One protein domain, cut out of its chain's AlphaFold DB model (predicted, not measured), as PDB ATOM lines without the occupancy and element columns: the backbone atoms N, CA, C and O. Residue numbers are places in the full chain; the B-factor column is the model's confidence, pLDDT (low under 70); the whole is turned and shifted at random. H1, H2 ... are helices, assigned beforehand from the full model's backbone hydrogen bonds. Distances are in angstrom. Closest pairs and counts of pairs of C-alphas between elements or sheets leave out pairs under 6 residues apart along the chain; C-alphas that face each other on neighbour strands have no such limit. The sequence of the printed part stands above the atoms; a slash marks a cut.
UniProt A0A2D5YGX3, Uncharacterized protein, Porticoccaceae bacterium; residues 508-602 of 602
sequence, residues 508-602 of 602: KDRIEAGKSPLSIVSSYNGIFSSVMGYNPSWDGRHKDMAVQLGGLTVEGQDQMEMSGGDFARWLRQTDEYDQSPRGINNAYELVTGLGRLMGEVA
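AT A GLANCE: This is residues 508 to 602 of the 602 residues of an uncharacterized protein of Porticoccaceae bacterium (UniProt A0A2D5YGX3). The longest helix, H7, runs out as an arm at one end of a loose string of short helices, with residues 594 to 599 sticking out free. Near the middle H3 and H5 cross at a slant, H4 packs across H2 farther along, and H1 makes the opposite end. The printed part has 95 residues with seven named helices, H1 to H7 in chain order, and no named strand; the class is all helix. It is loose, with a radius of gyration of the C-alphas of 17.0 A, and elongated, spanning 59 by 31 by 17 A.

IN THESE COORDINATES: H7, residues 581 to 597, measures 24.2 A from C-alpha 581 at (-3.975, -35.175, 32.596) to C-alpha 597 at (11.898, -27.774, 49.334). H6 is residues 575 to 579, H5 564 to 571 and H4 543 to 551, 11.9 A long. H3 is residues 525 to 532, H2 517 to 522, and H1 508 to 512, beginning at (-1.863, -66.759, 21.370).

HOW THE PARTS SIT: H7 touches H3 with residues 581 to 583 alone, the closest C-alphas, of Met 532 and Arg 582, being 5.5 A apart; the tilt is steep at 40 degrees, the same way. H3 touches H5 at Ile 527 and Ala 568, closest C-alphas 6.4 A apart, also at a steep tilt of 40 degrees, the same way. H6 is close to H7 but not clearly touching, with closest C-alphas Tyr 577 and Gly 583 at 5.4 A. H2 touches H4, closest C-alphas Val 521 and Ala 546 at 6.3 A, only just about perpendicular at 71 degrees. H1 is close to H2 but not clearly touching, the closest C-alphas, of Ile 511 and Pro 517, being 6.8 A apart. H4 and H7 are apart. Every O i to N i+4 pair is within hydrogen-bond range in H1, H2, H3, H4, H5 and H7; H6 has 0 of 1, but 2 of 2 O i to N i+3 pairs.

THE WHOLE: The C-alphas farthest apart, of Glu 512 and Gly 599, are 59.2 A apart. The printed part has no cut. The link H4 to H5, residues 552 to 563, is long. Mean pLDDT of the printed part is 85.5; residues 552 to 560 and 600 to 602 are under 70.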
ATOM      1  N   LYS A 508      -1.573 -65.608  22.228       90.31
ATOM      2  CA  LYS A 508      -1.863 -66.759  21.370       90.31
ATOM      3  C   LYS A 508      -2.851 -67.738  22.005       90.31
ATOM      4  O   LYS A 508      -3.941 -67.915  21.473       90.31
ATOM      5  N   ASP A 509      -2.530 -68.275  23.182       87.75
ATOM      6  CA  ASP A 509      -3.356 -69.292  23.852       87.75
ATOM      7  C   ASP A 509      -4.780 -68.797  24.151       87.75
ATOM      8  O   ASP A 509      -5.745 -69.558  24.134       87.75
ATOM      9  N   ARG A 510      -4.947 -67.498  24.427       88.81
ATOM     10  CA  ARG A 510      -6.265 -66.907  24.696       88.81
ATOM     11  C   ARG A 510      -7.046 -66.645  23.417       88.81
ATOM     12  O   ARG A 510      -8.269 -66.752  23.451       88.81
ATOM     13  N   ILE A 511      -6.355 -66.280  22.341       92.12
ATOM     14  CA  ILE A 511      -6.944 -66.092  21.013       92.12
ATOM     15  C   ILE A 511      -7.429 -67.435  20.473       92.12
ATOM     16  O   ILE A 511      -8.585 -67.533  20.076       92.12
ATOM     17  N   GLU A 512      -6.600 -68.476  20.558       88.25
ATOM     18  CA  GLU A 512      -6.972 -69.854  20.209       88.25
ATOM     19  C   GLU A 512      -8.114 -70.367  21.104       88.25
ATOM     20  O   GLU A 512      -9.028 -71.037  20.630       88.25
ATOM     21  N   ALA A 513      -8.162 -69.939  22.371       84.94
ATOM     22  CA  ALA A 513      -9.318 -70.109  23.256       84.94
ATOM     23  C   ALA A 513     -10.448 -69.076  23.017       84.94
ATOM     24  O   ALA A 513     -11.178 -68.716  23.945       84.94
ATOM     25  N   GLY A 514     -10.599 -68.568  21.792       85.94
ATOM     26  CA  GLY A 514     -11.730 -67.759  21.324       85.94
ATOM     27  C   GLY A 514     -11.882 -66.371  21.954       85.94
ATOM     28  O   GLY A 514     -12.951 -65.766  21.848       85.94
ATOM     29  N   LYS A 515     -10.861 -65.837  22.636       92.19
ATOM     30  CA  LYS A 515     -10.875 -64.442  23.103       92.19
ATOM     31  C   LYS A 515     -10.251 -63.526  22.067       92.19
ATOM     32  O   LYS A 515      -9.055 -63.590  21.813       92.19
ATOM     33  N   SER A 516     -11.037 -62.578  21.571       94.88
ATOM     34  CA  SER A 516     -10.516 -61.568  20.657       94.88
ATOM     35  C   SER A 516      -9.432 -60.689  21.320       94.88
ATOM     36  O   SER A 516      -9.556 -60.339  22.504       94.88
ATOM     37  N   PRO A 517      -8.386 -60.279  20.581       95.06
ATOM     38  CA  PRO A 517      -7.377 -59.318  21.030       95.06
ATOM     39  C   PRO A 517      -7.968 -58.065  21.688       95.06
ATOM     40  O   PRO A 517      -7.506 -57.637  22.748       95.06
ATOM     41  N   LEU A 518      -9.051 -57.515  21.124       95.56
ATOM     42  CA  LEU A 518      -9.741 -56.359  21.695       95.56
ATOM     43  C   LEU A 518     -10.317 -56.654  23.093       95.56
ATOM     44  O   LEU A 518     -10.224 -55.824  24.000       95.56
ATOM     45  N   SER A 519     -10.885 -57.845  23.295       95.25
ATOM     46  CA  SER A 519     -11.385 -58.296  24.600       95.25
ATOM     47  C   SER A 519     -10.250 -58.469  25.615       95.25
ATOM     48  O   SER A 519     -10.374 -58.077  26.779       95.25
ATOM     49  N   ILE A 520      -9.106 -58.994  25.169       93.31
ATOM     50  CA  ILE A 520      -7.914 -59.167  26.004       93.31
ATOM     51  C   ILE A 520      -7.387 -57.810  26.471       93.31
ATOM     52  O   ILE A 520      -7.269 -57.588  27.682       93.31
ATOM     53  N   VAL A 521      -7.149 -56.875  25.549       93.62
ATOM     54  CA  VAL A 521      -6.607 -55.555  25.896       93.62
ATOM     55  C   VAL A 521      -7.595 -54.710  26.712       93.62
ATOM     56  O   VAL A 521      -7.195 -53.944  27.588       93.62
ATOM     57  N   SER A 522      -8.903 -54.920  26.532       93.94
ATOM     58  CA  SER A 522      -9.941 -54.250  27.328       93.94
ATOM     59  C   SER A 522      -9.839 -54.546  28.829       93.94
ATOM     60  O   SER A 522     -10.270 -53.732  29.649       93.94
ATOM     61  N   SER A 523      -9.206 -55.657  29.225       93.31
ATOM     62  CA  SER A 523      -8.931 -55.943  30.642       93.31
ATOM     63  C   SER A 523      -7.997 -54.912  31.301       93.31
ATOM     64  O   SER A 523      -8.058 -54.710  32.515       93.31
ATOM     65  N   TYR A 524      -7.202 -54.181  30.512       93.81
ATOM     66  CA  TYR A 524      -6.304 -53.131  30.993       93.81
ATOM     67  C   TYR A 524      -6.968 -51.752  31.135       93.81
ATOM     68  O   TYR A 524      -6.333 -50.834  31.660       93.81
ATOM     69  N   ASN A 525      -8.243 -51.591  30.746       96.19
ATOM     70  CA  ASN A 525      -8.958 -50.305  30.774       96.19
ATOM     71  C   ASN A 525      -8.849 -49.593  32.125       96.19
ATOM     72  O   ASN A 525      -8.512 -48.415  32.181       96.19
ATOM     73  N   GLY A 526      -9.076 -50.310  33.230       95.44
ATOM     74  CA  GLY A 526      -9.020 -49.719  34.570       95.44
ATOM     75  C   GLY A 526      -7.633 -49.177  34.935       95.44
ATOM     76  O   GLY A 526      -7.521 -48.128  35.571       95.44
ATOM     77  N   ILE A 527      -6.572 -49.861  34.498       95.38
ATOM     78  CA  ILE A 527      -5.189 -49.436  34.739       95.38
ATOM     79  C   ILE A 527      -4.851 -48.245  33.849       95.38
ATOM     80  O   ILE A 527      -4.328 -47.249  34.352       95.38
ATOM     81  N   PHE A 528      -5.202 -48.314  32.563       96.69
ATOM     82  CA  PHE A 528      -5.009 -47.217  31.622       96.69
ATOM     83  C   PHE A 528      -5.674 -45.940  32.138       96.69
ATOM     84  O   PHE A 528      -5.002 -44.930  32.325       96.69
ATOM     85  N   SER A 529      -6.960 -45.999  32.493       96.31
ATOM     86  CA  SER A 529      -7.692 -44.837  33.005       96.31
ATOM     87  C   SER A 529      -7.126 -44.313  34.326       96.31
ATOM     88  O   SER A 529      -7.129 -43.104  34.562       96.31
ATOM     89  N   SER A 530      -6.591 -45.189  35.182       96.00
ATOM     90  CA  SER A 530      -5.924 -44.787  36.425       96.00
ATOM     91  C   SER A 530      -4.628 -44.010  36.164       96.00
ATOM     92  O   SER A 530      -4.386 -42.984  36.808       96.00
ATOM     93  N   VAL A 531      -3.815 -44.477  35.211       94.56
ATOM     94  CA  VAL A 531      -2.503 -43.903  34.886       94.56
ATOM     95  C   VAL A 531      -2.617 -42.670  33.998       94.56
ATOM     96  O   VAL A 531      -1.932 -41.695  34.269       94.56
ATOM     97  N   MET A 532      -3.487 -42.689  32.988       95.38
ATOM     98  CA  MET A 532      -3.617 -41.638  31.972       95.38
ATOM     99  C   MET A 532      -4.665 -40.584  32.355       95.38
ATOM    100  O   MET A 532      -4.531 -39.408  32.033       95.38
ATOM    101  N   GLY A 533      -5.703 -40.967  33.104       93.69
ATOM    102  CA  GLY A 533      -6.797 -40.070  33.494       93.69
ATOM    103  C   GLY A 533      -7.934 -39.954  32.471       93.69
ATOM    104  O   GLY A 533      -8.789 -39.087  32.633       93.69
ATOM    105  N   TYR A 534      -7.963 -40.808  31.445       95.62
ATOM    106  CA  TYR A 534      -9.053 -40.940  30.472       95.62
ATOM    107  C   TYR A 534      -9.143 -42.391  29.967       95.62
ATOM    108  O   TYR A 534      -8.210 -43.164  30.168       95.62
ATOM    109  N   ASN A 535     -10.263 -42.773  29.343       96.00
ATOM    110  CA  ASN A 535     -10.467 -44.143  28.856       96.00
ATOM    111  C   ASN A 535      -9.747 -44.395  27.521       96.00
ATOM    112  O   ASN A 535      -9.773 -43.516  26.656       96.00
ATOM    113  N   PRO A 536      -9.156 -45.586  27.322       96.06
ATOM    114  CA  PRO A 536      -8.536 -45.928  26.052       96.06
ATOM    115  C   PRO A 536      -9.592 -46.173  24.964       96.06
ATOM    116  O   PRO A 536     -10.756 -46.460  25.237       96.06
ATOM    117  N   SER A 537      -9.140 -46.096  23.716       95.31
ATOM    118  CA  SER A 537      -9.856 -46.527  22.508       95.31
ATOM    119  C   SER A 537      -8.901 -47.441  21.752       95.31
ATOM    120  O   SER A 537      -8.031 -46.965  21.020       95.31
ATOM    121  N   TRP A 538      -8.990 -48.736  22.053       94.06
ATOM    122  CA  TRP A 538      -8.070 -49.768  21.566       94.06
ATOM    123  C   TRP A 538      -8.284 -50.129  20.100       94.06
ATOM    124  O   TRP A 538      -7.353 -50.555  19.437       94.06
ATOM    125  N   ASP A 539      -9.487 -49.921  19.586       89.94
ATOM    126  CA  ASP A 539      -9.867 -50.062  18.180       89.94
ATOM    127  C   ASP A 539      -9.703 -48.750  17.386       89.94
ATOM    128  O   ASP A 539     -10.116 -48.653  16.235       89.94
ATOM    129  N   GLY A 540      -9.114 -47.724  18.007       91.81
ATOM    130  CA  GLY A 540      -8.930 -46.399  17.426       91.81
ATOM    131  C   GLY A 540      -7.573 -45.813  17.792       91.81
ATOM    132  O   GLY A 540      -6.529 -46.377  17.477       91.81
ATOM    133  N   ARG A 541      -7.566 -44.668  18.484       92.12
ATOM    134  CA  ARG A 541      -6.336 -43.900  18.775       92.12
ATOM    135  C   ARG A 541      -5.230 -44.712  19.465       92.12
ATOM    136  O   ARG A 541      -4.061 -44.402  19.281       92.12
ATOM    137  N   HIS A 542      -5.587 -45.705  20.274       94.69
ATOM    138  CA  HIS A 542      -4.637 -46.492  21.067       94.69
ATOM    139  C   HIS A 542      -4.417 -47.889  20.478       94.69
ATOM    140  O   HIS A 542      -3.901 -48.768  21.166       94.69
ATOM    141  N   LYS A 543      -4.797 -48.103  19.213       92.19
ATOM    142  CA  LYS A 543      -4.599 -49.375  18.520       92.19
ATOM    143  C   LYS A 543      -3.135 -49.786  18.477       92.19
ATOM    144  O   LYS A 543      -2.826 -50.912  18.843       92.19
ATOM    145  N   ASP A 544      -2.228 -48.868  18.157       90.06
ATOM    146  CA  ASP A 544      -0.790 -49.168  18.123       90.06
ATOM    147  C   ASP A 544      -0.260 -49.630  19.487       90.06
ATOM    148  O   ASP A 544       0.583 -50.521  19.559       90.06
ATOM    149  N   MET A 545      -0.787 -49.074  20.584       90.81
ATOM    150  CA  MET A 545      -0.459 -49.545  21.931       90.81
ATOM    151  C   MET A 545      -0.999 -50.951  22.181       90.81
ATOM    152  O   MET A 545      -0.278 -51.782  22.724       90.81
ATOM    153  N   ALA A 546      -2.238 -51.237  21.775       90.25
ATOM    154  CA  ALA A 546      -2.806 -52.578  21.886       90.25
ATOM    155  C   ALA A 546      -1.991 -53.601  21.081       90.25
ATOM    156  O   ALA A 546      -1.639 -54.654  21.606       90.25
ATOM    157  N   VAL A 547      -1.616 -53.258  19.846       87.88
ATOM    158  CA  VAL A 547      -0.779 -54.101  18.987       87.88
ATOM    159  C   VAL A 547       0.587 -54.343  19.622       87.88
ATOM    160  O   VAL A 547       1.047 -55.480  19.652       87.88
ATOM    161  N   GLN A 548       1.216 -53.315  20.200       87.19
ATOM    162  CA  GLN A 548       2.471 -53.482  20.935       87.19
ATOM    163  C   GLN A 548       2.307 -54.436  22.122       87.19
ATOM    164  O   GLN A 548       3.137 -55.319  22.296       87.19
ATOM    165  N   LEU A 549       1.233 -54.322  22.907       86.75
ATOM    166  CA  LEU A 549       1.004 -55.216  24.048       86.75
ATOM    167  C   LEU A 549       0.871 -56.688  23.636       86.75
ATOM    168  O   LEU A 549       1.402 -57.547  24.336       86.75
ATOM    169  N   GLY A 550       0.195 -56.969  22.519       83.62
ATOM    170  CA  GLY A 550       0.052 -58.330  21.993       83.62
ATOM    171  C   GLY A 550       1.286 -58.837  21.238       83.62
ATOM    172  O   GLY A 550       1.546 -60.039  21.220       83.62
ATOM    173  N   GLY A 551       2.059 -57.928  20.635       76.69
ATOM    174  CA  GLY A 551       3.244 -58.226  19.825       76.69
ATOM    175  C   GLY A 551       4.571 -58.253  20.591       76.69
ATOM    176  O   GLY A 551       5.596 -58.626  20.020       76.69
ATOM    177  N   LEU A 552       4.589 -57.849  21.866       64.50
ATOM    178  CA  LEU A 552       5.800 -57.827  22.686       64.50
ATOM    179  C   LEU A 552       6.383 -59.239  22.834       64.50
ATOM    180  O   LEU A 552       5.892 -60.072  23.592       64.50
ATOM    181  N   THR A 553       7.496 -59.470  22.144       52.94
ATOM    182  CA  THR A 553       8.414 -60.568  22.433       52.94
ATOM    183  C   THR A 553       9.554 -60.010  23.276       52.94
ATOM    184  O   THR A 553      10.304 -59.134  22.847       52.94
ATOM    185  N   VAL A 554       9.661 -60.462  24.526       50.41
ATOM    186  CA  VAL A 554      10.807 -60.119  25.373       50.41
ATOM    187  C   VAL A 554      11.953 -61.044  24.975       50.41
ATOM    188  O   VAL A 554      11.834 -62.263  25.068       50.41
ATOM    189  N   GLU A 555      13.058 -60.472  24.502       42.28
ATOM    190  CA  GLU A 555      14.225 -61.225  24.039       42.28
ATOM    191  C   GLU A 555      14.724 -62.179  25.148       42.28
ATOM    192  O   GLU A 555      15.203 -61.746  26.198       42.28
ATOM    193  N   GLY A 556      14.574 -63.491  24.934       45.25
ATOM    194  CA  GLY A 556      15.017 -64.532  25.870       45.25
ATOM    195  C   GLY A 556      14.028 -64.942  26.972       45.25
ATOM    196  O   GLY A 556      14.425 -65.709  27.851       45.25
ATOM    197  N   GLN A 557      12.770 -64.486  26.945       47.06
ATOM    198  CA  GLN A 557      11.691 -65.034  27.781       47.06
ATOM    199  C   GLN A 557      10.541 -65.545  26.910       47.06
ATOM    200  O   GLN A 557      10.241 -64.960  25.869       47.06
ATOM    201  N   ASP A 558       9.905 -66.636  27.348       52.78
ATOM    202  CA  ASP A 558       8.655 -67.106  26.751       52.78
ATOM    203  C   ASP A 558       7.634 -65.960  26.720       52.78
ATOM    204  O   ASP A 558       7.625 -65.087  27.591       52.78
ATOM    205  N   GLN A 559       6.817 -65.946  25.671       58.53
ATOM    206  CA  GLN A 559       5.838 -64.912  25.342       58.53
ATOM    207  C   GLN A 559       4.842 -64.741  26.502       58.53
ATOM    208  O   GLN A 559       3.874 -65.484  26.607       58.53
ATOM    209  N   MET A 560       5.097 -63.802  27.417       60.75
ATOM    210  CA  MET A 560       4.255 -63.594  28.598       60.75
ATOM    211  C   MET A 560       3.477 -62.290  28.498       60.75
ATOM    212  O   MET A 560       4.044 -61.221  28.264       60.75
ATOM    213  N   GLU A 561       2.174 -62.384  28.759       72.12
ATOM    214  CA  GLU A 561       1.305 -61.228  28.936       72.12
ATOM    215  C   GLU A 561       1.869 -60.267  29.984       72.12
ATOM    216  O   GLU A 561       2.265 -60.660  31.088       72.12
ATOM    217  N   MET A 562       1.865 -58.975  29.662       83.19
ATOM    218  CA  MET A 562       2.337 -57.960  30.590       83.19
ATOM    219  C   MET A 562       1.433 -57.918  31.827       83.19
ATOM    220  O   MET A 562       0.218 -57.723  31.726       83.19
ATOM    221  N   SER A 563       2.018 -58.049  33.020       86.06
ATOM    222  CA  SER A 563       1.253 -57.896  34.257       86.06
ATOM    223  C   SER A 563       0.655 -56.487  34.347       86.06
ATOM    224  O   SER A 563       1.225 -55.519  33.841       86.06
ATOM    225  N   GLY A 564      -0.466 -56.320  35.054       86.50
ATOM    226  CA  GLY A 564      -1.074 -54.995  35.217       86.50
ATOM    227  C   GLY A 564      -0.141 -53.959  35.868       86.50
ATOM    228  O   GLY A 564      -0.205 -52.767  35.565       86.50
ATOM    229  N   GLY A 565       0.768 -54.411  36.740       88.00
ATOM    230  CA  GLY A 565       1.783 -53.555  37.353       88.00
ATOM    231  C   GLY A 565       2.856 -53.106  36.364       88.00
ATOM    232  O   GLY A 565       3.227 -51.931  36.366       88.00
ATOM    233  N   ASP A 566       3.328 -54.013  35.509       88.56
ATOM    234  CA  ASP A 566       4.310 -53.693  34.470       88.56
ATOM    235  C   ASP A 566       3.684 -52.819  33.382       88.56
ATOM    236  O   ASP A 566       4.296 -51.833  32.979       88.56
ATOM    237  N   PHE A 567       2.416 -53.058  33.040       91.56
ATOM    238  CA  PHE A 567       1.638 -52.208  32.142       91.56
ATOM    239  C   PHE A 567       1.517 -50.775  32.659       91.56
ATOM    240  O   PHE A 567       1.791 -49.816  31.940       91.56
ATOM    241  N   ALA A 568       1.212 -50.601  33.948       92.38
ATOM    242  CA  ALA A 568       1.180 -49.275  34.554       92.38
ATOM    243  C   ALA A 568       2.554 -48.579  34.542       92.38
ATOM    244  O   ALA A 568       2.616 -47.348  34.525       92.38
ATOM    245  N   ARG A 569       3.664 -49.324  34.630       91.38
ATOM    246  CA  ARG A 569       5.014 -48.744  34.512       91.38
ATOM    247  C   ARG A 569       5.326 -48.373  33.069       91.38
ATOM    248  O   ARG A 569       5.819 -47.271  32.859       91.38
ATOM    249  N   TRP A 570       5.003 -49.249  32.123       91.75
ATOM    250  CA  TRP A 570       5.177 -49.023  30.693       91.75
ATOM    251  C   TRP A 570       4.423 -47.771  30.235       91.75
ATOM    252  O   TRP A 570       5.040 -46.877  29.668       91.75
ATOM    253  N   LEU A 571       3.146 -47.619  30.611       92.62
ATOM    254  CA  LEU A 571       2.356 -46.424  30.288       92.62
ATOM    255  C   LEU A 571       3.037 -45.129  30.745       92.62
ATOM    256  O   LEU A 571       3.121 -44.180  29.973       92.62
ATOM    257  N   ARG A 572       3.584 -45.094  31.968       93.44
ATOM    258  CA  ARG A 572       4.279 -43.909  32.511       93.44
ATOM    259  C   ARG A 572       5.582 -43.555  31.787       93.44
ATOM    260  O   ARG A 572       6.147 -42.508  32.078       93.44
ATOM    261  N   GLN A 573       6.081 -44.433  30.921       91.00
ATOM    262  CA  GLN A 573       7.272 -44.208  30.100       91.00
ATOM    263  C   GLN A 573       6.920 -43.766  28.673       91.00
ATOM    264  O   GLN A 573       7.826 -43.489  27.894       91.00
ATOM    265  N   THR A 574       5.632 -43.724  28.316       91.06
ATOM    266  CA  THR A 574       5.186 -43.303  26.983       91.06
ATOM    267  C   THR A 574       5.106 -41.780  26.876       91.06
ATOM    268  O   THR A 574       4.691 -41.110  27.822       91.06
ATOM    269  N   ASP A 575       5.395 -41.239  25.690       91.69
ATOM    270  CA  ASP A 575       5.216 -39.807  25.392       91.69
ATOM    271  C   ASP A 575       3.758 -39.351  25.589       91.69
ATOM    272  O   ASP A 575       3.485 -38.185  25.883       91.69
ATOM    273  N   GLU A 576       2.798 -40.271  25.437       91.19
ATOM    274  CA  GLU A 576       1.383 -39.980  25.663       91.19
ATOM    275  C   GLU A 576       1.088 -39.706  27.144       91.19
ATOM    276  O   GLU A 576       0.252 -38.855  27.459       91.19
ATOM    277  N   TYR A 577       1.786 -40.368  28.072       93.88
ATOM    278  CA  TYR A 577       1.598 -40.123  29.499       93.88
ATOM    279  C   TYR A 577       2.036 -38.717  29.900       93.88
ATOM    280  O   TYR A 577       1.310 -38.063  30.651       93.88
ATOM    281  N   ASP A 578       3.145 -38.213  29.359       92.06
ATOM    282  CA  ASP A 578       3.624 -36.849  29.627       92.06
ATOM    283  C   ASP A 578       2.611 -35.777  29.194       92.06
ATOM    284  O   ASP A 578       2.521 -34.707  29.800       92.06
ATOM    285  N   GLN A 579       1.796 -36.086  28.182       92.38
ATOM    286  CA  GLN A 579       0.719 -35.228  27.683       92.38
ATOM    287  C   GLN A 579      -0.635 -35.500  28.359       92.38
ATOM    288  O   GLN A 579      -1.597 -34.752  28.164       92.38
ATOM    289  N   SER A 580      -0.735 -36.566  29.150       94.31
ATOM    290  CA  SER A 580      -1.973 -36.967  29.809       94.31
ATOM    291  C   SER A 580      -2.300 -36.061  31.010       94.31
ATOM    292  O   SER A 580      -1.390 -35.533  31.660       94.31
ATOM    293  N   PRO A 581      -3.585 -35.918  31.396       94.56
ATOM    294  CA  PRO A 581      -3.975 -35.175  32.596       94.56
ATOM    295  C   PRO A 581      -3.208 -35.590  33.859       94.56
ATOM    296  O   PRO A 581      -2.863 -34.752  34.694       94.56
ATOM    297  N   ARG A 582      -2.930 -36.888  34.018       91.69
ATOM    298  CA  ARG A 582      -2.194 -37.421  35.169       91.69
ATOM    299  C   ARG A 582      -0.703 -37.101  35.111       91.69
ATOM    300  O   ARG A 582      -0.160 -36.704  36.140       91.69
ATOM    301  N   GLY A 583      -0.062 -37.228  33.950       91.06
ATOM    302  CA  GLY A 583       1.343 -36.846  33.773       91.06
ATOM    303  C   GLY A 583       1.567 -35.360  34.042       91.06
ATOM    304  O   GLY A 583       2.432 -35.003  34.842       91.06
ATOM    305  N   ILE A 584       0.694 -34.505  33.497       91.31
ATOM    306  CA  ILE A 584       0.711 -33.055  33.727       91.31
ATOM    307  C   ILE A 584       0.560 -32.727  35.220       91.31
ATOM    308  O   ILE A 584       1.357 -31.968  35.773       91.31
ATOM    309  N   ASN A 585      -0.427 -33.318  35.902       91.56
ATOM    310  CA  ASN A 585      -0.637 -33.085  37.335       91.56
ATOM    311  C   ASN A 585       0.559 -33.552  38.179       91.56
ATOM    312  O   ASN A 585       0.997 -32.821  39.066       91.56
ATOM    313  N   ASN A 586       1.137 -34.716  37.870       89.94
ATOM    314  CA  ASN A 586       2.322 -35.222  38.565       89.94
ATOM    315  C   ASN A 586       3.546 -34.314  38.353       89.94
ATOM    316  O   ASN A 586       4.311 -34.083  39.292       89.94
ATOM    317  N   ALA A 587       3.719 -33.746  37.156       87.25
ATOM    318  CA  ALA A 587       4.769 -32.769  36.889       87.25
ATOM    319  C   ALA A 587       4.568 -31.480  37.708       87.25
ATOM    320  O   ALA A 587       5.519 -30.985  38.317       87.25
ATOM    321  N   TYR A 588       3.334 -30.967  37.800       89.38
ATOM    322  CA  TYR A 588       3.016 -29.816  38.652       89.38
ATOM    323  C   TYR A 588       3.259 -30.097  40.139       89.38
ATOM    324  O   TYR A 588       3.807 -29.242  40.839       89.38
ATOM    325  N   GLU A 589       2.886 -31.279  40.632       90.06
ATOM    326  CA  GLU A 589       3.148 -31.692  42.015       90.06
ATOM    327  C   GLU A 589       4.648 -31.778  42.309       90.06
ATOM    328  O   GLU A 589       5.092 -31.292  43.352       90.06
ATOM    329  N   LEU A 590       5.444 -32.313  41.378       89.12
ATOM    330  CA  LEU A 590       6.899 -32.373  41.506       89.12
ATOM    331  C   LEU A 590       7.521 -30.973  41.542       89.12
ATOM    332  O   LEU A 590       8.320 -30.684  42.433       89.12
ATOM    333  N   VAL A 591       7.134 -30.085  40.620       85.94
ATOM    334  CA  VAL A 591       7.618 -28.695  40.586       85.94
ATOM    335  C   VAL A 591       7.221 -27.948  41.858       85.94
ATOM    336  O   VAL A 591       8.053 -27.271  42.459       85.94
ATOM    337  N   THR A 592       5.982 -28.117  42.325       83.62
ATOM    338  CA  THR A 592       5.501 -27.504  43.574       83.62
ATOM    339  C   THR A 592       6.245 -28.063  44.788       83.62
ATOM    340  O   THR A 592       6.618 -27.312  45.688       83.62
ATOM    341  N   GLY A 593       6.507 -29.372  44.817       86.56
ATOM    342  CA  GLY A 593       7.285 -30.032  45.864       86.56
ATOM    343  C   GLY A 593       8.735 -29.549  45.909       86.56
ATOM    344  O   GLY A 593       9.237 -29.221  46.984       86.56
ATOM    345  N   LEU A 594       9.388 -29.425  44.751       83.56
ATOM    346  CA  LEU A 594      10.726 -28.842  44.633       83.56
ATOM    347  C   LEU A 594      10.734 -27.366  45.042       83.56
ATOM    348  O   LEU A 594      11.614 -26.956  45.791       83.56
ATOM    349  N   GLY A 595       9.730 -26.585  44.638       81.12
ATOM    350  CA  GLY A 595       9.571 -25.187  45.048       81.12
ATOM    351  C   GLY A 595       9.410 -25.022  46.564       81.12
ATOM    352  O   GLY A 595      10.027 -24.136  47.155       81.12
ATOM    353  N   ARG A 596       8.659 -25.921  47.217       83.06
ATOM    354  CA  ARG A 596       8.551 -25.983  48.688       83.06
ATOM    355  C   ARG A 596       9.875 -26.362  49.349       83.06
ATOM    356  O   ARG A 596      10.254 -25.743  50.339       83.06
ATOM    357  N   LEU A 597      10.593 -27.349  48.811       81.44
ATOM    358  CA  LEU A 597      11.898 -27.774  49.334       81.44
ATOM    359  C   LEU A 597      12.981 -26.699  49.167       81.44
ATOM    360  O   LEU A 597      13.859 -26.582  50.020       81.44
ATOM    361  N   MET A 598      12.908 -25.902  48.100       81.88
ATOM    362  CA  MET A 598      13.824 -24.788  47.834       81.88
ATOM    363  C   MET A 598      13.414 -23.478  48.525       81.88
ATOM    364  O   MET A 598      14.161 -22.505  48.468       81.88
ATOM    365  N   GLY A 599      12.271 -23.448  49.220       70.06
ATOM    366  CA  GLY A 599      11.811 -22.291  49.993       70.06
ATOM    367  C   GLY A 599      11.224 -21.144  49.162       70.06
ATOM    368  O   GLY A 599      11.070 -20.047  49.694       70.06
ATOM    369  N   GLU A 600      10.891 -21.374  47.888       60.22
ATOM    370  CA  GLU A 600      10.332 -20.345  46.995       60.22
ATOM    371  C   GLU A 600       8.797 -20.331  46.938       60.22
ATOM    372  O   GLU A 600       8.215 -19.351  46.474       60.22
ATOM    373  N   VAL A 601       8.116 -21.372  47.430       53.19
ATOM    374  CA  VAL A 601       6.645 -21.462  47.399       53.19
ATOM    375  C   VAL A 601       6.102 -21.667  48.815       53.19
ATOM    376  O   VAL A 601       6.325 -22.724  49.410       53.19
ATOM    377  N   ALA A 602       5.417 -20.644  49.345       50.84
ATOM    378  CA  ALA A 602       4.651 -20.694  50.596       50.84
ATOM    379  C   ALA A 602       3.267 -21.318  50.382       50.84
ATOM    380  O   ALA A 602       2.612 -20.950  49.379       50.84
TER     381      ALA A 602